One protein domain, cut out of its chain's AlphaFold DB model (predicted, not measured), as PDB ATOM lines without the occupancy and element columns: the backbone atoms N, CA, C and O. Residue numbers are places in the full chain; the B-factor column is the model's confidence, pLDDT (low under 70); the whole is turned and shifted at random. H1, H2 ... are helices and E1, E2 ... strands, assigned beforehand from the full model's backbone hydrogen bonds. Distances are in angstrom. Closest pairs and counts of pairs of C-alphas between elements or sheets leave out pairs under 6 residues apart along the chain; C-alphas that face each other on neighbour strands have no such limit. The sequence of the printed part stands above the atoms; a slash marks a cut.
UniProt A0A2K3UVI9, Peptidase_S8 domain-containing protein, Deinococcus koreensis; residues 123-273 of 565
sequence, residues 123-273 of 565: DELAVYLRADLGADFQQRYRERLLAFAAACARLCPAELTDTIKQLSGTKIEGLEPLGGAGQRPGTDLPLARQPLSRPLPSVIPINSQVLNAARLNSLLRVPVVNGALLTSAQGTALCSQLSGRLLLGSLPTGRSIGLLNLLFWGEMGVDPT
ATOM      1  N   ASP A 123     109.537 260.241 343.154       85.31
ATOM      2  CA  ASP A 123     108.931 261.561 343.335       85.31
ATOM      3  C   ASP A 123     107.696 261.514 344.248       85.31
ATOM      4  O   ASP A 123     107.055 262.537 344.489       85.31
ATOM      5  N   GLU A 124     107.346 260.333 344.763       89.81
ATOM      6  CA  GLU A 124     106.185 260.099 345.613       89.81
ATOM      7  C   GLU A 124     106.563 259.294 346.861       89.81
ATOM      8  O   GLU A 124     107.333 258.332 346.792       89.81
ATOM      9  N   LEU A 125     105.951 259.644 347.994       92.19
ATOM     10  CA  LEU A 125     105.998 258.868 349.233       92.19
ATOM     11  C   LEU A 125     104.625 258.285 349.566       92.19
ATOM     12  O   LEU A 125     103.597 258.939 349.368       92.19
ATOM     13  N   ALA A 126     104.613 257.084 350.141       91.88
ATOM     14  CA  ALA A 126     103.427 256.511 350.760       91.88
ATOM     15  C   ALA A 126     103.190 257.175 352.120       91.88
ATOM     16  O   ALA A 126     104.108 257.278 352.932       91.88
ATOM     17  N   VAL A 127     101.956 257.612 352.375       91.75
ATOM     18  CA  VAL A 127     101.558 258.267 353.626       91.75
ATOM     19  C   VAL A 127     100.510 257.424 354.336       91.75
ATOM     20  O   VAL A 127      99.565 256.964 353.701       91.75
ATOM     21  N   TYR A 128     100.640 257.285 355.654       90.12
ATOM     22  CA  TYR A 128      99.651 256.686 356.551       90.12
ATOM     23  C   TYR A 128      99.211 257.749 357.551       90.12
ATOM     24  O   TYR A 128     100.060 258.346 358.207       90.12
ATOM     25  N   LEU A 129      97.915 258.020 357.654       88.06
ATOM     26  CA  LEU A 129      97.367 259.111 358.455       88.06
ATOM     27  C   LEU A 129      96.257 258.601 359.363       88.06
ATOM     28  O   LEU A 129      95.298 257.985 358.902       88.06
ATOM     29  N   ARG A 130      96.325 258.935 360.651       84.56
ATOM     30  CA  ARG A 130      95.234 258.643 361.583       84.56
ATOM     31  C   ARG A 130      93.887 259.174 361.082       84.56
ATOM     32  O   ARG A 130      93.753 260.347 360.735       84.56
ATOM     33  N   ALA A 131      92.877 258.306 361.091       83.19
ATOM     34  CA  ALA A 131      91.576 258.600 360.495       83.19
ATOM     35  C   ALA A 131      90.852 259.793 361.140       83.19
ATOM     36  O   ALA A 131      90.170 260.538 360.440       83.19
ATOM     37  N   ASP A 132      91.045 260.023 362.441       79.88
ATOM     38  CA  ASP A 132      90.432 261.136 363.175       79.88
ATOM     39  C   ASP A 132      91.012 262.516 362.821       79.88
ATOM     40  O   ASP A 132      90.433 263.536 363.184       79.88
ATOM     41  N   LEU A 133      92.130 262.568 362.088       81.25
ATOM     42  CA  LEU A 133      92.786 263.819 361.698       81.25
ATOM     43  C   LEU A 133      92.418 264.294 360.284       81.25
ATOM     44  O   LEU A 133      92.684 265.448 359.953       81.25
ATOM     45  N   GLY A 134      91.817 263.436 359.451       73.50
ATOM     46  CA  GLY A 134      91.786 263.583 357.988       73.50
ATOM     47  C   GLY A 134      91.353 264.952 357.440       73.50
ATOM     48  O   GLY A 134      91.995 265.457 356.524       73.50
ATOM     49  N   ALA A 135      90.309 265.575 357.999       79.56
ATOM     50  CA  ALA A 135      89.748 266.820 357.457       79.56
ATOM     51  C   ALA A 135      90.644 268.058 357.679       79.56
ATOM     52  O   ALA A 135      90.780 268.885 356.779       79.56
ATOM     53  N   ASP A 136      91.306 268.151 358.837       84.50
ATOM     54  CA  ASP A 136      92.098 269.329 359.231       84.50
ATOM     55  C   ASP A 136      93.612 269.097 359.118       84.50
ATOM     56  O   ASP A 136      94.419 270.007 359.349       84.50
ATOM     57  N   PHE A 137      94.034 267.870 358.794       88.06
ATOM     58  CA  PHE A 137      95.442 267.498 358.868       88.06
ATOM     59  C   PHE A 137      96.316 268.303 357.908       88.06
ATOM     60  O   PHE A 137      97.404 268.706 358.298       88.06
ATOM     61  N   GLN A 138      95.849 268.616 356.694       92.62
ATOM     62  CA  GLN A 138      96.648 269.381 355.725       92.62
ATOM     63  C   GLN A 138      97.000 270.790 356.237       92.62
ATOM     64  O   GLN A 138      98.109 271.279 356.006       92.62
ATOM     65  N   GLN A 139      96.085 271.445 356.961       90.31
ATOM     66  CA  GLN A 139      96.367 272.737 357.585       90.31
ATOM     67  C   GLN A 139      97.393 272.577 358.713       90.31
ATOM     68  O   GLN A 139      98.406 273.276 358.721       90.31
ATOM     69  N   ARG A 140      97.186 271.603 359.611       88.75
ATOM     70  CA  ARG A 140      98.120 271.303 360.713       88.75
ATOM     71  C   ARG A 140      99.512 270.923 360.209       88.75
ATOM     72  O   ARG A 140     100.508 271.346 360.792       88.75
ATOM     73  N   TYR A 141      99.577 270.154 359.126       91.62
ATOM     74  CA  TYR A 141     100.794 269.762 358.424       91.62
ATOM     75  C   TYR A 141     101.604 270.993 358.020       91.62
ATOM     76  O   TYR A 141     102.762 271.151 358.419       91.62
ATOM     77  N   ARG A 142     100.957 271.917 357.302       93.38
ATOM     78  CA  ARG A 142     101.582 273.157 356.843       93.38
ATOM     79  C   ARG A 142     102.006 274.045 358.009       93.38
ATOM     80  O   ARG A 142     103.139 274.519 358.028       93.38
ATOM     81  N   GLU A 143     101.127 274.263 358.983       89.50
ATOM     82  CA  GLU A 143     101.409 275.107 360.149       89.50
ATOM     83  C   GLU A 143     102.588 274.574 360.968       89.50
ATOM     84  O   GLU A 143     103.480 275.343 361.333       89.50
ATOM     85  N   ARG A 144     102.643 273.257 361.208       88.19
ATOM     86  CA  ARG A 144     103.736 272.625 361.958       88.19
ATOM     87  C   ARG A 144     105.066 272.741 361.218       88.19
ATOM     88  O   ARG A 144     106.067 273.084 361.846       88.19
ATOM     89  N   LEU A 145     105.085 272.521 359.902       91.94
ATOM     90  CA  LEU A 145     106.297 272.681 359.095       91.94
ATOM     91  C   LEU A 145     106.768 274.137 359.035       91.94
ATOM     92  O   LEU A 145     107.957 274.388 359.198       91.94
ATOM     93  N   LEU A 146     105.862 275.104 358.870       91.06
ATOM     94  CA  LEU A 146     106.218 276.528 358.873       91.06
ATOM     95  C   LEU A 146     106.744 276.986 360.239       91.06
ATOM     96  O   LEU A 146     107.750 277.697 360.300       91.06
ATOM     97  N   ALA A 147     106.114 276.547 361.332       85.81
ATOM     98  CA  ALA A 147     106.598 276.813 362.683       85.81
ATOM     99  C   ALA A 147     107.993 276.206 362.905       85.81
ATOM    100  O   ALA A 147     108.882 276.872 363.441       85.81
ATOM    101  N   PHE A 148     108.209 274.974 362.435       86.25
ATOM    102  CA  PHE A 148     109.507 274.313 362.517       86.25
ATOM    103  C   PHE A 148     110.566 275.009 361.650       86.25
ATOM    104  O   PHE A 148     111.675 275.238 362.121       86.25
ATOM    105  N   ALA A 149     110.229 275.440 360.432       89.12
ATOM    106  CA  ALA A 149     111.125 276.202 359.561       89.12
ATOM    107  C   ALA A 149     111.542 277.542 360.185       89.12
ATOM    108  O   ALA A 149     112.723 277.891 360.167       89.12
ATOM    109  N   ALA A 150     110.596 278.285 360.767       85.75
ATOM    110  CA  ALA A 150     110.877 279.558 361.434       85.75
ATOM    111  C   ALA A 150     111.853 279.386 362.606       85.75
ATOM    112  O   ALA A 150     112.737 280.216 362.828       85.75
ATOM    113  N   ALA A 151     111.718 278.281 363.332       82.31
ATOM    114  CA  ALA A 151     112.626 277.914 364.397       82.31
ATOM    115  C   ALA A 151     114.002 277.450 363.883       82.31
ATOM    116  O   ALA A 151     115.038 277.894 364.387       82.31
ATOM    117  N   CYS A 152     114.019 276.600 362.851       85.88
ATOM    118  CA  CYS A 152     115.243 276.090 362.239       85.88
ATOM    119  C   CYS A 152     116.088 277.199 361.607       85.88
ATOM    120  O   CYS A 152     117.308 277.114 361.663       85.88
ATOM    121  N   ALA A 153     115.482 278.287 361.124       88.12
ATOM    122  CA  ALA A 153     116.206 279.419 360.542       88.12
ATOM    123  C   ALA A 153     117.304 280.010 361.454       88.12
ATOM    124  O   ALA A 153     118.197 280.695 360.966       88.12
ATOM    125  N   ARG A 154     117.242 279.766 362.772       82.75
ATOM    126  CA  ARG A 154     118.264 280.194 363.746       82.75
ATOM    127  C   ARG A 154     119.153 279.061 364.263       82.75
ATOM    128  O   ARG A 154     120.201 279.333 364.837       82.75
ATOM    129  N   LEU A 155     118.694 277.816 364.158       84.81
ATOM    130  CA  LEU A 155     119.244 276.669 364.892       84.81
ATOM    131  C   LEU A 155     119.721 275.530 363.987       84.81
ATOM    132  O   LEU A 155     120.384 274.613 364.468       84.81
ATOM    133  N   CYS A 156     119.423 275.608 362.695       89.06
ATOM    134  CA  CYS A 156     119.672 274.577 361.704       89.06
ATOM    135  C   CYS A 156     120.450 275.147 360.512       89.06
ATOM    136  O   CYS A 156     120.348 276.343 360.227       89.06
ATOM    137  N   PRO A 157     121.159 274.293 359.759       92.38
ATOM    138  CA  PRO A 157     121.711 274.658 358.464       92.38
ATOM    139  C   PRO A 157     120.644 275.235 357.522       92.38
ATOM    140  O   PRO A 157     119.488 274.794 357.522       92.38
ATOM    141  N   ALA A 158     121.035 276.208 356.694       92.75
ATOM    142  CA  ALA A 158     120.129 276.887 355.760       92.75
ATOM    143  C   ALA A 158     119.421 275.897 354.819       92.75
ATOM    144  O   ALA A 158     118.202 275.927 354.690       92.75
ATOM    145  N   GLU A 159     120.168 274.936 354.275       92.44
ATOM    146  CA  GLU A 159     119.652 273.902 353.373       92.44
ATOM    147  C   GLU A 159     118.531 273.053 354.001       92.44
ATOM    148  O   GLU A 159     117.536 272.719 353.352       92.44
ATOM    149  N   LEU A 160     118.664 272.725 355.290       90.94
ATOM    150  CA  LEU A 160     117.630 272.010 356.034       90.94
ATOM    151  C   LEU A 160     116.387 272.892 356.201       90.94
ATOM    152  O   LEU A 160     115.269 272.442 355.956       90.94
ATOM    153  N   THR A 161     116.582 274.160 356.562       91.56
ATOM    154  CA  THR A 161     115.494 275.143 356.680       91.56
ATOM    155  C   THR A 161     114.732 275.296 355.362       91.56
ATOM    156  O   THR A 161     113.500 275.332 355.365       91.56
ATOM    157  N   ASP A 162     115.439 275.336 354.235       94.06
ATOM    158  CA  ASP A 162     114.838 275.464 352.908       94.06
ATOM    159  C   ASP A 162     114.083 274.200 352.496       94.06
ATOM    160  O   ASP A 162     112.967 274.304 351.985       94.06
ATOM    161  N   THR A 163     114.613 273.013 352.817       94.00
ATOM    162  CA  THR A 163     113.892 271.743 352.626       94.00
ATOM    163  C   THR A 163     112.553 271.762 353.374       94.00
ATOM    164  O   THR A 163     111.515 271.437 352.803       94.00
ATOM    165  N   ILE A 164     112.543 272.185 354.644       93.50
ATOM    166  CA  ILE A 164     111.324 272.227 355.472       93.50
ATOM    167  C   ILE A 164     110.302 273.219 354.895       93.50
ATOM    168  O   ILE A 164     109.105 272.928 354.855       93.50
ATOM    169  N   LYS A 165     110.756 274.388 354.421       94.19
ATOM    170  CA  LYS A 165     109.880 275.370 353.762       94.19
ATOM    171  C   LYS A 165     109.248 274.796 352.499       94.19
ATOM    172  O   LYS A 165     108.045 274.960 352.313       94.19
ATOM    173  N   GLN A 166     110.026 274.118 351.661       95.19
ATOM    174  CA  GLN A 166     109.514 273.485 350.445       95.19
ATOM    175  C   GLN A 166     108.522 272.361 350.773       95.19
ATOM    176  O   GLN A 166     107.426 272.349 350.217       95.19
ATOM    177  N   LEU A 167     108.830 271.509 351.760       94.69
ATOM    178  CA  LEU A 167     107.903 270.488 352.268       94.69
ATOM    179  C   LEU A 167     106.565 271.093 352.706       94.69
ATOM    180  O   LEU A 167     105.518 270.541 352.394       94.69
ATOM    181  N   SER A 168     106.566 272.263 353.356       94.50
ATOM    182  CA  SER A 168     105.322 272.925 353.791       94.50
ATOM    183  C   SER A 168     104.374 273.314 352.645       94.50
ATOM    184  O   SER A 168     103.191 273.563 352.891       94.50
ATOM    185  N   GLY A 169     104.887 273.382 351.411       93.75
ATOM    186  CA  GLY A 169     104.110 273.619 350.195       93.75
ATOM    187  C   GLY A 169     103.571 272.347 349.535       93.75
ATOM    188  O   GLY A 169     102.757 272.455 348.621       93.75
ATOM    189  N   THR A 170     103.994 271.162 349.983       94.69
ATOM    190  CA  THR A 170     103.512 269.884 349.444       94.69
ATOM    191  C   THR A 170     102.133 269.523 349.998       94.69
ATOM    192  O   THR A 170     101.704 269.999 351.057       94.69
ATOM    193  N   LYS A 171     101.407 268.689 349.250       91.88
ATOM    194  CA  LYS A 171     100.040 268.282 349.569       91.88
ATOM    195  C   LYS A 171      99.947 266.767 349.658       91.88
ATOM    196  O   LYS A 171     100.504 266.064 348.819       91.88
ATOM    197  N   ILE A 172      99.225 266.293 350.668       92.25
ATOM    198  CA  ILE A 172      98.856 264.885 350.778       92.25
ATOM    199  C   ILE A 172      97.617 264.660 349.910       92.25
ATOM    200  O   ILE A 172      96.597 265.339 350.065       92.25
ATOM    201  N   GLU A 173      97.712 263.718 348.984       92.12
ATOM    202  CA  GLU A 173      96.686 263.423 347.990       92.12
ATOM    203  C   GLU A 173      96.129 262.009 348.155       92.12
ATOM    204  O   GLU A 173      96.788 261.123 348.702       92.12
ATOM    205  N   GLY A 174      94.898 261.800 347.678       87.94
ATOM    206  CA  GLY A 174      94.287 260.471 347.605       87.94
ATOM    207  C   GLY A 174      94.121 259.776 348.957       87.94
ATOM    208  O   GLY A 174      94.356 258.576 349.038       87.94
ATOM    209  N   LEU A 175      93.765 260.522 350.014       90.12
ATOM    210  CA  LEU A 175      93.505 259.942 351.334       90.12
ATOM    211  C   LEU A 175      92.298 258.996 351.291       90.12
ATOM    212  O   LEU A 175      91.156 259.431 351.148       90.12
ATOM    213  N   GLU A 176      92.562 257.709 351.473       90.75
ATOM    214  CA  GLU A 176      91.587 256.619 351.428       90.75
ATOM    215  C   GLU A 176      91.795 255.659 352.606       90.75
ATOM    216  O   GLU A 176      92.940 255.432 353.006       90.75
ATOM    217  N   PRO A 177      90.738 255.034 353.154       88.75
ATOM    218  CA  PRO A 177      90.887 254.010 354.187       88.75
ATOM    219  C   PRO A 177      91.801 252.859 353.746       88.75
ATOM    220  O   PRO A 177      91.621 252.298 352.665       88.75
ATOM    221  N   LEU A 178      92.744 252.462 354.606       85.88
ATOM    222  CA  LEU A 178      93.639 251.325 354.350       85.88
ATOM    223  C   LEU A 178      92.894 249.988 354.239       85.88
ATOM    224  O   LEU A 178      93.284 249.149 353.436       85.88
ATOM    225  N   GLY A 179      91.819 249.808 355.014       75.00
ATOM    226  CA  GLY A 179      90.949 248.623 354.974       75.00
ATOM    227  C   GLY A 179      89.882 248.625 353.866       75.00
ATOM    228  O   GLY A 179      89.031 247.742 353.846       75.00
ATOM    229  N   GLY A 180      89.890 249.610 352.956       66.12
ATOM    230  CA  GLY A 180      88.912 249.736 351.867       66.12
ATOM    231  C   GLY A 180      87.687 250.608 352.188       66.12
ATOM    232  O   GLY A 180      87.360 250.897 353.342       66.12
ATOM    233  N   ALA A 181      87.005 251.081 351.138       42.66
ATOM    234  CA  ALA A 181      85.873 252.002 351.246       42.66
ATOM    235  C   ALA A 181      84.610 251.305 351.794       42.66
ATOM    236  O   ALA A 181      84.122 250.344 351.205       42.66
ATOM    237  N   GLY A 182      84.051 251.816 352.902       45.16
ATOM    238  CA  GLY A 182      82.714 251.434 353.392       45.16
ATOM    239  C   GLY A 182      82.630 250.827 354.796       45.16
ATOM    240  O   GLY A 182      81.550 250.393 355.195       45.16
ATOM    241  N   GLN A 183      83.713 250.792 355.571       45.81
ATOM    242  CA  GLN A 183      83.734 250.050 356.835       45.81
ATOM    243  C   GLN A 183      83.804 250.965 358.060       45.81
ATOM    244  O   GLN A 183      84.663 251.838 358.167       45.81
ATOM    245  N   ARG A 184      82.873 250.757 359.000       39.59
ATOM    246  CA  ARG A 184      82.910 251.387 360.326       39.59
ATOM    247  C   ARG A 184      84.053 250.773 361.144       39.59
ATOM    248  O   ARG A 184      84.250 249.562 361.043       39.59
ATOM    249  N   PRO A 185      84.752 251.552 361.990       43.03
ATOM    250  CA  PRO A 185      85.650 250.987 362.990       43.03
ATOM    251  C   PRO A 185      84.852 249.975 363.817       43.03
ATOM    252  O   PRO A 185      83.858 250.341 364.447       43.03
ATOM    253  N   GLY A 186      85.223 248.697 363.741       42.16
ATOM    254  CA  GLY A 186      84.572 247.653 364.521       42.16
ATOM    255  C   GLY A 186      84.717 247.974 366.004       42.16
ATOM    256  O   GLY A 186      85.832 248.099 366.507       42.16
ATOM    257  N   THR A 187      83.591 248.139 366.689       37.69
ATOM    258  CA  THR A 187      83.529 248.210 368.146       37.69
ATOM    259  C   THR A 187      83.900 246.845 368.722       37.69
ATOM    260  O   THR A 187      83.248 245.855 368.402       37.69
ATOM    261  N   ASP A 188      84.934 246.830 369.560       41.81
ATOM    262  CA  ASP A 188      85.252 245.815 370.568       41.81
ATOM    263  C   ASP A 188      85.347 244.349 370.105       41.81
ATOM    264  O   ASP A 188      84.448 243.537 370.310       41.81
ATOM    265  N   LEU A 189      86.531 243.964 369.618       37.88
ATOM    266  CA  LEU A 189      87.066 242.633 369.920       37.88
ATOM    267  C   LEU A 189      87.984 242.755 371.142       37.88
ATOM    268  O   LEU A 189      88.771 243.706 371.206       37.88
ATOM    269  N   PRO A 190      87.933 241.818 372.107       34.78
ATOM    270  CA  PRO A 190      88.887 241.803 373.199       34.78
ATOM    271  C   PRO A 190      90.264 241.520 372.600       34.78
ATOM    272  O   PRO A 190      90.585 240.382 372.266       34.78
ATOM    273  N   LEU A 191      91.067 242.577 372.442       38.44
ATOM    274  CA  LEU A 191      92.501 242.484 372.200       38.44
ATOM    275  C   LEU A 191      93.050 241.477 373.208       38.44
ATOM    276  O   LEU A 191      93.098 241.760 374.411       38.44
ATOM    277  N   ALA A 192      93.446 240.296 372.734       34.81
ATOM    278  CA  ALA A 192      94.314 239.435 373.505       34.81
ATOM    279  C   ALA A 192      95.553 240.286 373.798       34.81
ATOM    280  O   ALA A 192      96.342 240.586 372.905       34.81
ATOM    281  N   ARG A 193      95.652 240.778 375.038       36.69
ATOM    282  CA  ARG A 193      96.764 241.589 375.531       36.69
ATOM    283  C   ARG A 193      98.011 240.713 375.556       36.69
ATOM    284  O   ARG A 193      98.426 240.255 376.614       36.69
ATOM    285  N   GLN A 194      98.609 240.465 374.401       35.50
ATOM    286  CA  GLN A 194     100.015 240.134 374.352       35.50
ATOM    287  C   GLN A 194     100.767 241.460 374.334       35.50
ATOM    288  O   GLN A 194     100.621 242.236 373.386       35.50
ATOM    289  N   PRO A 195     101.511 241.791 375.400       34.28
ATOM    290  CA  PRO A 195     102.313 242.990 375.392       34.28
ATOM    291  C   PRO A 195     103.455 242.748 374.407       34.28
ATOM    292  O   PRO A 195     104.466 242.141 374.753       34.28
ATOM    293  N   LEU A 196     103.326 243.264 373.186       41.22
ATOM    294  CA  LEU A 196     104.491 243.654 372.399       41.22
ATOM    295  C   LEU A 196     105.107 244.863 373.121       41.22
ATOM    296  O   LEU A 196     104.967 246.012 372.722       41.22
ATOM    297  N   SER A 197     105.739 244.610 374.266       33.81
ATOM    298  CA  SER A 197     106.399 245.604 375.118       33.81
ATOM    299  C   SER A 197     107.768 246.018 374.571       33.81
ATOM    300  O   SER A 197     108.578 246.602 375.291       33.81
ATOM    301  N   ARG A 198     108.045 245.739 373.290       40.09
ATOM    302  CA  ARG A 198     109.270 246.166 372.617       40.09
ATOM    303  C   ARG A 198     109.005 247.440 371.811       40.09
ATOM    304  O   ARG A 198     108.038 247.479 371.054       40.09
ATOM    305  N   PRO A 199     109.840 248.483 371.964       36.06
ATOM    306  CA  PRO A 199     109.733 249.685 371.148       36.06
ATOM    307  C   PRO A 199     109.876 249.328 369.663       36.06
ATOM    308  O   PRO A 199     110.706 248.491 369.306       36.06
ATOM    309  N   LEU A 200     109.064 249.963 368.811       39.84
ATOM    310  CA  LEU A 200     109.137 249.828 367.353       39.84
ATOM    311  C   LEU A 200     110.545 250.238 366.879       39.84
ATOM    312  O   LEU A 200     110.944 251.374 367.126       39.84
ATOM    313  N   PRO A 201     111.313 249.354 366.222       35.09
ATOM    314  CA  PRO A 201     112.709 249.638 365.893       35.09
ATOM    315  C   PRO A 201     112.922 250.421 364.592       35.09
ATOM    316  O   PRO A 201     114.040 250.872 364.358       35.09
ATOM    317  N   SER A 202     111.903 250.586 363.739       36.88
ATOM    318  CA  SER A 202     112.060 251.267 362.439       36.88
ATOM    319  C   SER A 202     111.998 252.789 362.518       36.88
ATOM    320  O   SER A 202     112.525 253.468 361.642       36.88
ATOM    321  N   VAL A 203     111.442 253.346 363.592       43.31
ATOM    322  CA  VAL A 203     111.669 254.750 363.921       43.31
ATOM    323  C   VAL A 203     112.626 254.740 365.068       43.31
ATOM    324  O   VAL A 203     112.217 254.467 366.188       43.31
ATOM    325  N   ILE A 204     113.905 254.993 364.772       43.72
ATOM    326  CA  ILE A 204     114.887 255.374 365.784       43.72
ATOM    327  C   ILE A 204     114.179 256.451 366.605       43.72
ATOM    328  O   ILE A 204     113.978 257.551 366.076       43.72
ATOM    329  N   PRO A 205     113.707 256.155 367.833       41.31
ATOM    330  CA  PRO A 205     113.040 257.170 368.609       41.31
ATOM    331  C   PRO A 205     114.130 258.195 368.847       41.31
ATOM    332  O   PRO A 205     115.131 257.894 369.504       41.31
ATOM    333  N   ILE A 206     113.995 259.368 368.228       47.22
ATOM    334  CA  ILE A 206     114.930 260.443 368.485       47.22
ATOM    335  C   ILE A 206     114.706 260.782 369.948       47.22
ATOM    336  O   ILE A 206     113.694 261.377 370.321       47.22
ATOM    337  N   ASN A 207     115.588 260.258 370.797       48.03
ATOM    338  CA  ASN A 207     115.371 260.314 372.222       48.03
ATOM    339  C   ASN A 207     115.350 261.796 372.637       48.03
ATOM    340  O   ASN A 207     115.927 262.674 371.984       48.03
ATOM    341  N   SER A 208     114.668 262.105 373.734       52.91
ATOM    342  CA  SER A 208     114.584 263.484 374.215       52.91
ATOM    343  C   SER A 208     115.971 264.090 374.477       52.91
ATOM    344  O   SER A 208     116.120 265.305 374.421       52.91
ATOM    345  N   GLN A 209     117.011 263.284 374.710       50.84
ATOM    346  CA  GLN A 209     118.389 263.758 374.862       50.84
ATOM    347  C   GLN A 209     118.983 264.276 373.540       50.84
ATOM    348  O   GLN A 209     119.669 265.295 373.556       50.84
ATOM    349  N   VAL A 210     118.672 263.640 372.410       52.09
ATOM    350  CA  VAL A 210     119.105 264.000 371.055       52.09
ATOM    351  C   VAL A 210     118.473 265.325 370.636       52.09
ATOM    352  O   VAL A 210     119.163 266.274 370.260       52.09
ATOM    353  N   LEU A 211     117.161 265.441 370.809       58.31
ATOM    354  CA  LEU A 211     116.452 266.686 370.534       58.31
ATOM    355  C   LEU A 211     116.859 267.813 371.494       58.31
ATOM    356  O   LEU A 211     116.968 268.966 371.077       58.31
ATOM    357  N   ASN A 212     117.161 267.506 372.761       59.88
ATOM    358  CA  ASN A 212     117.761 268.470 373.691       59.88
ATOM    359  C   ASN A 212     119.156 268.914 373.239       59.88
ATOM    360  O   ASN A 212     119.484 270.096 373.339       59.88
ATOM    361  N   ALA A 213     119.986 267.992 372.748       56.41
ATOM    362  CA  ALA A 213     121.352 268.279 372.334       56.41
ATOM    363  C   ALA A 213     121.413 269.213 371.113       56.41
ATOM    364  O   ALA A 213     122.237 270.124 371.124       56.41
ATOM    365  N   ALA A 214     120.496 269.087 370.145       57.41
ATOM    366  CA  ALA A 214     120.349 270.073 369.063       57.41
ATOM    367  C   ALA A 214     119.515 271.310 369.430       57.41
ATOM    368  O   ALA A 214     119.259 272.148 368.570       57.41
ATOM    369  N   ARG A 215     119.046 271.433 370.682       64.12
ATOM    370  CA  ARG A 215     118.063 272.456 371.093       64.12
ATOM    371  C   ARG A 215     116.780 272.435 370.242       64.12
ATOM    372  O   ARG A 215     116.064 273.428 370.175       64.12
ATOM    373  N   LEU A 216     116.481 271.295 369.622       64.19
ATOM    374  CA  LEU A 216     115.278 271.047 368.830       64.19
ATOM    375  C   LEU A 216     114.092 270.632 369.705       64.19
ATOM    376  O   LEU A 216     112.962 270.694 369.243       64.19
ATOM    377  N   ASN A 217     114.310 270.249 370.964       61.88
ATOM    378  CA  ASN A 217     113.240 269.811 371.872       61.88
ATOM    379  C   ASN A 217     112.203 270.890 372.201       61.88
ATOM    380  O   ASN A 217     111.059 270.574 372.494       61.88
ATOM    381  N   SER A 218     112.590 272.167 372.178       52.91
ATOM    382  CA  SER A 218     111.637 273.272 372.332       52.91
ATOM    383  C   SER A 218     110.839 273.542 371.051       52.91
ATOM    384  O   SER A 218     109.822 274.231 371.103       52.91
ATOM    385  N   LEU A 219     111.305 273.019 369.910       54.34
ATOM    386  CA  LEU A 219     110.773 273.270 368.567       54.34
ATOM    387  C   LEU A 219     109.861 272.137 368.111       54.34
ATOM    388  O   LEU A 219     108.763 272.354 367.609       54.34
ATOM    389  N   LEU A 220     110.319 270.915 368.340       54.56
ATOM    390  CA  LEU A 220     109.528 269.717 368.250       54.56
ATOM    391  C   LEU A 220     108.772 269.639 369.568       54.56
ATOM    392  O   LEU A 220     109.284 269.117 370.555       54.56
ATOM    393  N   ARG A 221     107.530 270.132 369.592       46.88
ATOM    394  CA  ARG A 221     106.539 269.649 370.561       46.88
ATOM    395  C   ARG A 221     106.249 268.180 370.242       46.88
ATOM    396  O   ARG A 221     105.118 267.833 369.927       46.88
ATOM    397  N   VAL A 222     107.276 267.325 370.276       42.06
ATOM    398  CA  VAL A 222     107.086 265.896 370.447       42.06
ATOM    399  C   VAL A 222     106.302 265.843 371.742       42.06
ATOM    400  O   VAL A 222     106.813 266.341 372.754       42.06
ATOM    401  N   PRO A 223     105.041 265.390 371.737       37.12
ATOM    402  CA  PRO A 223     104.368 265.164 372.995       37.12
ATOM    403  C   PRO A 223     105.328 264.287 373.789       37.12
ATOM    404  O   PRO A 223     105.747 263.242 373.288       37.12
ATOM    405  N   VAL A 224     105.802 264.806 374.932       35.97
ATOM    406  CA  VAL A 224     106.767 264.109 375.784       35.97
ATOM    407  C   VAL A 224     106.277 262.679 375.835       35.97
ATOM    408  O   VAL A 224     105.118 262.457 376.196       35.97
ATOM    409  N   VAL A 225     107.112 261.744 375.379       37.44
ATOM    410  CA  VAL A 225     106.813 260.313 375.373       37.44
ATOM    411  C   VAL A 225     106.837 259.846 376.828       37.44
ATOM    412  O   VAL A 225     107.661 259.050 377.255       37.44
ATOM    413  N   ASN A 226     105.941 260.396 377.640       28.78
ATOM    414  CA  ASN A 226     105.413 259.725 378.794       28.78
ATOM    415  C   ASN A 226     104.749 258.484 378.203       28.78
ATOM    416  O   ASN A 226     103.969 258.608 377.254       28.78
ATOM    417  N   GLY A 227     105.068 257.298 378.722       31.31
ATOM    418  CA  GLY A 227     104.575 256.014 378.199       31.31
ATOM    419  C   GLY A 227     103.057 255.948 377.951       31.31
ATOM    420  O   GLY A 227     102.607 255.098 377.194       31.31
ATOM    421  N   ALA A 228     102.290 256.899 378.492       28.36
ATOM    422  CA  ALA A 228     100.883 257.162 378.216       28.36
ATOM    423  C   ALA A 228     100.521 257.435 376.730       28.36
ATOM    424  O   ALA A 228      99.444 257.037 376.289       28.36
ATOM    425  N   LEU A 229     101.385 258.077 375.929       33.22
ATOM    426  CA  LEU A 229     101.102 258.331 374.499       33.22
ATOM    427  C   LEU A 229     101.471 257.159 373.591       33.22
ATOM    428  O   LEU A 229     100.825 256.958 372.566       33.22
ATOM    429  N   LEU A 230     102.439 256.335 374.006       36.62
ATOM    430  CA  LEU A 230     102.598 255.000 373.437       36.62
ATOM    431  C   LEU A 230     101.324 254.189 373.694       36.62
ATOM    432  O   LEU A 230     100.843 253.571 372.761       36.62
ATOM    433  N   THR A 231     100.700 254.288 374.876       34.41
ATOM    434  CA  THR A 231      99.420 253.606 375.153       34.41
ATOM    435  C   THR A 231      98.189 254.199 374.454       34.41
ATOM    436  O   THR A 231      97.229 253.468 374.237       34.41
ATOM    437  N   SER A 232      98.187 255.478 374.055       35.06
ATOM    438  CA  SER A 232      97.060 256.070 373.308       35.06
ATOM    439  C   SER A 232      97.210 255.950 371.785       35.06
ATOM    440  O   SER A 232      96.211 255.777 371.096       35.06
ATOM    441  N   ALA A 233      98.437 255.979 371.247       38.16
ATOM    442  CA  ALA A 233      98.717 255.595 369.858       38.16
ATOM    443  C   ALA A 233      98.615 254.069 369.653       38.16
ATOM    444  O   ALA A 233      98.259 253.618 368.569       38.16
ATOM    445  N   GLN A 234      98.809 253.277 370.718       40.31
ATOM    446  CA  GLN A 234      98.407 251.864 370.804       40.31
ATOM    447  C   GLN A 234      96.882 251.648 370.690       40.31
ATOM    448  O   GLN A 234      96.447 250.500 370.656       40.31
ATOM    449  N   GLY A 235      96.065 252.707 370.624       41.47
ATOM    450  CA  GLY A 235      94.609 252.605 370.491       41.47
ATOM    451  C   GLY A 235      94.079 252.516 369.056       41.47
ATOM    452  O   GLY A 235      92.961 252.047 368.869       41.47
ATOM    453  N   THR A 236      94.837 252.934 368.034       52.47
ATOM    454  CA  THR A 236      94.363 252.899 366.636       52.47
ATOM    455  C   THR A 236      95.245 251.991 365.790       52.47
ATOM    456  O   THR A 236      96.350 252.370 365.402       52.47
ATOM    457  N   ALA A 237      94.737 250.794 365.506       76.12
ATOM    458  CA  ALA A 237      95.347 249.820 364.608       76.12
ATOM    459  C   ALA A 237      95.648 250.471 363.236       76.12
ATOM    460  O   ALA A 237      94.806 251.227 362.737       76.12
ATOM    461  N   LEU A 238      96.824 250.229 362.638       85.88
ATOM    462  CA  LEU A 238      97.216 250.832 361.351       85.88
ATOM    463  C   LEU A 238      96.123 250.645 360.297       85.88
ATOM    464  O   LEU A 238      95.788 251.589 359.596       85.88
ATOM    465  N   CYS A 239      95.501 249.474 360.222       88.31
ATOM    466  CA  CYS A 239      94.509 249.181 359.189       88.31
ATOM    467  C   CYS A 239      93.173 249.910 359.365       88.31
ATOM    468  O   CYS A 239      92.313 249.835 358.490       88.31
ATOM    469  N   SER A 240      93.007 250.658 360.460       85.50
ATOM    470  CA  SER A 240      91.904 251.613 360.636       85.50
ATOM    471  C   SER A 240      92.256 253.042 360.194       85.50
ATOM    472  O   SER A 240      91.415 253.935 360.274       85.50
ATOM    473  N   GLN A 241      93.493 253.275 359.745       89.31
ATOM    474  CA  GLN A 241      93.989 254.574 359.296       89.31
ATOM    475  C   GLN A 241      93.677 254.836 357.815       89.31
ATOM    476  O   GLN A 241      93.227 253.966 357.065       89.31
ATOM    477  N   LEU A 242      93.920 256.075 357.398       89.94
ATOM    478  CA  LEU A 242      93.902 256.507 356.009       89.94
ATOM    479  C   LEU A 242      95.288 256.308 355.393       89.94
ATOM    480  O   LEU A 242      96.304 256.329 356.084       89.94
ATOM    481  N   SER A 243      95.330 256.167 354.078       91.31
ATOM    482  CA  SER A 243      96.548 256.156 353.282       91.31
ATOM    483  C   SER A 243      96.438 257.118 352.124       91.31
ATOM    484  O   SER A 243      95.355 257.277 351.577       91.31
ATOM    485  N   GLY A 244      97.546 257.731 351.739       90.94
ATOM    486  CA  GLY A 244      97.606 258.633 350.600       90.94
ATOM    487  C   GLY A 244      99.009 258.697 350.024       90.94
ATOM    488  O   GLY A 244      99.859 257.848 350.310       90.94
ATOM    489  N   ARG A 245      99.245 259.723 349.212       93.19
ATOM    490  CA  ARG A 245     100.535 259.981 348.573       93.19
ATOM    491  C   ARG A 245     100.998 261.397 348.865       93.19
ATOM    492  O   ARG A 245     100.177 262.308 348.954       93.19
ATOM    493  N   LEU A 246     102.304 261.577 349.005       92.38
ATOM    494  CA  LEU A 246     102.936 262.891 349.070       92.38
ATOM    495  C   LEU A 246     103.856 263.054 347.866       92.38
ATOM    496  O   LEU A 246     104.817 262.300 347.734       92.38
ATOM    497  N   LEU A 247     103.577 264.043 347.020       92.56
ATOM    498  CA  LEU A 247     104.422 264.370 345.873       92.56
ATOM    499  C   LEU A 247     105.600 265.235 346.337       92.56
ATOM    500  O   LEU A 247     105.404 266.323 346.884       92.56
ATOM    501  N   LEU A 248     106.819 264.746 346.133       88.88
ATOM    502  CA  LEU A 248     108.062 265.400 346.539       88.88
ATOM    503  C   LEU A 248     108.602 266.369 345.484       88.88
ATOM    504  O   LEU A 248     109.241 267.364 345.834       88.88
ATOM    505  N   GLY A 249     108.372 266.094 344.199       87.06
ATOM    506  CA  GLY A 249     109.030 266.829 343.121       87.06
ATOM    507  C   GLY A 249     110.556 266.721 343.242       87.06
ATOM    508  O   GLY A 249     111.101 265.635 343.155       87.06
ATOM    509  N   SER A 250     111.245 267.843 343.476       87.69
ATOM    510  CA  SER A 250     112.717 267.882 343.612       87.69
ATOM    511  C   SER A 250     113.233 267.769 345.054       87.69
ATOM    512  O   SER A 250     114.431 267.932 345.298       87.69
ATOM    513  N   LEU A 251     112.348 267.534 346.027       92.12
ATOM    514  CA  LEU A 251     112.739 267.404 347.429       92.12
ATOM    515  C   LEU A 251     113.556 266.118 347.665       92.12
ATOM    516  O   LEU A 251     113.197 265.072 347.131       92.12
ATOM    517  N   PRO A 252     114.600 266.153 348.518       92.38
ATOM    518  CA  PRO A 252     115.385 264.966 348.859       92.38
ATOM    519  C   PRO A 252     114.510 263.924 349.570       92.38
ATOM    520  O   PRO A 252     113.989 264.193 350.661       92.38
ATOM    521  N   THR A 253     114.332 262.753 348.956       91.81
ATOM    522  CA  THR A 253     113.460 261.661 349.413       91.81
ATOM    523  C   THR A 253     113.788 261.216 350.834       91.81
ATOM    524  O   THR A 253     112.911 261.233 351.702       91.81
ATOM    525  N   GLY A 254     115.046 260.864 351.112       88.38
ATOM    526  CA  GLY A 254     115.436 260.301 352.404       88.38
ATOM    527  C   GLY A 254     115.282 261.312 353.534       88.38
ATOM    528  O   GLY A 254     114.624 261.040 354.545       88.38
ATOM    529  N   ARG A 255     115.790 262.530 353.322       90.69
ATOM    530  CA  ARG A 255     115.613 263.643 354.262       90.69
ATOM    531  C   ARG A 255     114.142 263.975 354.505       90.69
ATOM    532  O   ARG A 255     113.774 264.233 355.652       90.69
ATOM    533  N   SER A 256     113.307 263.959 353.469       93.44
ATOM    534  CA  SER A 256     111.869 264.217 353.599       93.44
ATOM    535  C   SER A 256     111.195 263.161 354.471       93.44
ATOM    536  O   SER A 256     110.508 263.522 355.426       93.44
ATOM    537  N   ILE A 257     111.467 261.873 354.236       90.12
ATOM    538  CA  ILE A 257     110.954 260.780 355.076       90.12
ATOM    539  C   ILE A 257     111.391 260.966 356.536       90.12
ATOM    540  O   ILE A 257     110.558 260.948 357.445       90.12
ATOM    541  N   GLY A 258     112.688 261.197 356.772       85.62
ATOM    542  CA  GLY A 258     113.238 261.358 358.118       85.62
ATOM    543  C   GLY A 258     112.633 262.539 358.885       85.62
ATOM    544  O   GLY A 258     112.337 262.416 360.073       85.62
ATOM    545  N   LEU A 259     112.407 263.672 358.212       88.69
ATOM    546  CA  LEU A 259     111.783 264.854 358.812       88.69
ATOM    547  C   LEU A 259     110.303 264.640 359.118       88.69
ATOM    548  O   LEU A 259     109.846 265.002 360.202       88.69
ATOM    549  N   LEU A 260     109.553 264.060 358.182       90.00
ATOM    550  CA  LEU A 260     108.117 263.855 358.342       90.00
ATOM    551  C   LEU A 260     107.814 262.826 359.434       90.00
ATOM    552  O   LEU A 260     106.996 263.105 360.311       90.00
ATOM    553  N   ASN A 261     108.535 261.702 359.457       82.12
ATOM    554  CA  ASN A 261     108.392 260.697 360.514       82.12
ATOM    555  C   ASN A 261     108.775 261.248 361.895       82.12
ATOM    556  O   ASN A 261     108.194 260.836 362.895       82.12
ATOM    557  N   LEU A 262     109.703 262.209 361.968       78.50
ATOM    558  CA  LEU A 262     110.047 262.883 363.220       78.50
ATOM    559  C   LEU A 262     108.968 263.878 363.677       78.50
ATOM    560  O   LEU A 262     108.598 263.902 364.849       78.50
ATOM    561  N   LEU A 263     108.491 264.731 362.767       78.88
ATOM    562  CA  LEU A 263     107.579 265.840 363.075       78.88
ATOM    563  C   LEU A 263     106.139 265.399 363.339       78.88
ATOM    564  O   LEU A 263     105.389 266.100 364.029       78.88
ATOM    565  N   PHE A 264     105.742 264.270 362.762       80.38
ATOM    566  CA  PHE A 264     104.371 263.777 362.798       80.38
ATOM    567  C   PHE A 264     104.260 262.379 363.405       80.38
ATOM    568  O   PHE A 264     103.230 261.730 363.245       80.38
ATOM    569  N   TRP A 265     105.282 261.925 364.137       72.12
ATOM    570  CA  TRP A 265     105.249 260.639 364.830       72.12
ATOM    571  C   TRP A 265     103.952 260.449 365.632       72.12
ATOM    572  O   TRP A 265     103.583 261.293 366.451       72.12
ATOM    573  N   GLY A 266     103.263 259.329 365.400       65.69
ATOM    574  CA  GLY A 266     101.988 259.002 366.050       65.69
ATOM    575  C   GLY A 266     100.750 259.703 365.468       65.69
ATOM    576  O   GLY A 266      99.637 259.404 365.899       65.69
ATOM    577  N   GLU A 267     100.918 260.600 364.496       77.94
ATOM    578  CA  GLU A 267      99.843 261.212 363.700       77.94
ATOM    579  C   GLU A 267      99.894 260.734 362.242       77.94
ATOM    580  O   GLU A 267      98.861 260.361 361.683       77.94
ATOM    581  N   MET A 268     101.097 260.712 361.660       83.50
ATOM    582  CA  MET A 268     101.381 260.324 360.283       83.50
ATOM    583  C   MET A 268     102.668 259.488 360.200       83.50
ATOM    584  O   MET A 268     103.656 259.794 360.867       83.50
ATOM    585  N   GLY A 269     102.659 258.455 359.359       84.25
ATOM    586  CA  GLY A 269     103.843 257.697 358.949       84.25
ATOM    587  C   GLY A 269     104.112 257.859 357.455       84.25
ATOM    588  O   GLY A 269     103.174 258.064 356.684       84.25
ATOM    589  N   VAL A 270     105.378 257.776 357.053       85.38
ATOM    590  CA  VAL A 270     105.809 257.961 355.663       85.38
ATOM    591  C   VAL A 270     106.863 256.927 355.269       85.38
ATOM    592  O   VAL A 270     107.824 256.726 356.014       85.38
ATOM    593  N   ASP A 271     106.693 256.322 354.091       86.50
ATOM    594  CA  ASP A 271     107.580 255.309 353.500       86.50
ATOM    595  C   ASP A 271     107.866 255.587 352.008       86.50
ATOM    596  O   ASP A 271     107.069 256.267 351.350       86.50
ATOM    597  N   PRO A 272     108.967 255.055 351.439       84.25
ATOM    598  CA  PRO A 272     109.179 255.048 349.995       84.25
ATOM    599  C   PRO A 272     108.183 254.118 349.280       84.25
ATOM    600  O   PRO A 272     107.566 253.233 349.887       84.25
ATOM    601  N   THR A 273     108.007 254.319 347.974       76.94
ATOM    602  CA  THR A 273     106.942 253.668 347.190       76.94
ATOM    603  C   THR A 273     107.292 252.283 346.646       76.94
ATOM    604  O   THR A 273     106.362 251.552 346.303       76.94
TER     605      THR A 273
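AT A GLANCE: This is residues 123 to 273 of the 565 residues of the protein "Peptidase_S8 domain-containing protein" of Deinococcus koreensis (UniProt A0A2K3UVI9). A small, strongly twisted four-stranded sheet has H5 over one face, along edge strand E4, while the helical hairpin of H1 and H2 lies next to H5. Between E2 and E3 the chain makes a wide excursion with the short helices H3 and H4; its residues 187 to 198 stick out. The printed part has 151 residues, five named helices and four named strands, in the order E1 H1 H2 E2 H3 H4 E3 H5 E4; the antiparallel sheet runs E2 E3 E1 E4. The class is mixed; the whole is compact, with a radius of gyration of the C-alphas of 16.3 A, and spans 49 by 34 by 25 A.

HOW THE PARTS SIT: Inner strand E1, residues 124 to 129, is antiparallel to E3, residues 242 to 247, and to E4, residues 268 to 272; N 127 and O 244 are 3.0 A apart, N 128 and O 269 2.8 A, within hydrogen-bond range. H1, residues 137 to 155, only grazes the sheet with residues 137 to 141. Its residues 145 to 153 touch H2, residues 158 to 167, in a hairpin at a shallow tilt of 8 degrees, opposite ways; the closest C-alphas, of Ala 149 and Thr 161, are 5.3 A apart. Edge strand E2, residues 172 to 177, is antiparallel to E3, with N 176 and O 243 within hydrogen-bond range at 2.8 A. H3, residues 208 to 213, and H4, residues 227 to 233, are apart and not on the sheet. H5, residues 253 to 263, is on the sheet at a height of 8.4 A, in two layers, helix over strands; it runs along E4 at 13 degrees on the local plane. E1, H1 H2, E2 and E3, H5, E4 are split strand-helix-strand units, each with another strand between its two, and right-handed crossovers. Every O i to N i+4 pair is within hydrogen-bond range in H2, H3, H4 and H5, and 13 of 15 in H1.

IN THESE COORDINATES: E1 begins at C-alpha 124, (106.185, 260.099, 345.613). H1 is 26.2 A long, E3 16.6 A and H5 15.4 A. E4 ends at C-alpha 272, (109.179, 255.048, 349.995).

THE WHOLE: The C-alphas of Ala 158 and Pro 190, the two farthest apart, are 50.1 A apart. The printed part has no cut; the links E2 to H3 and H3 to H4 are long. Model confidence is under 70 in residues 180 to 236 and residue 266.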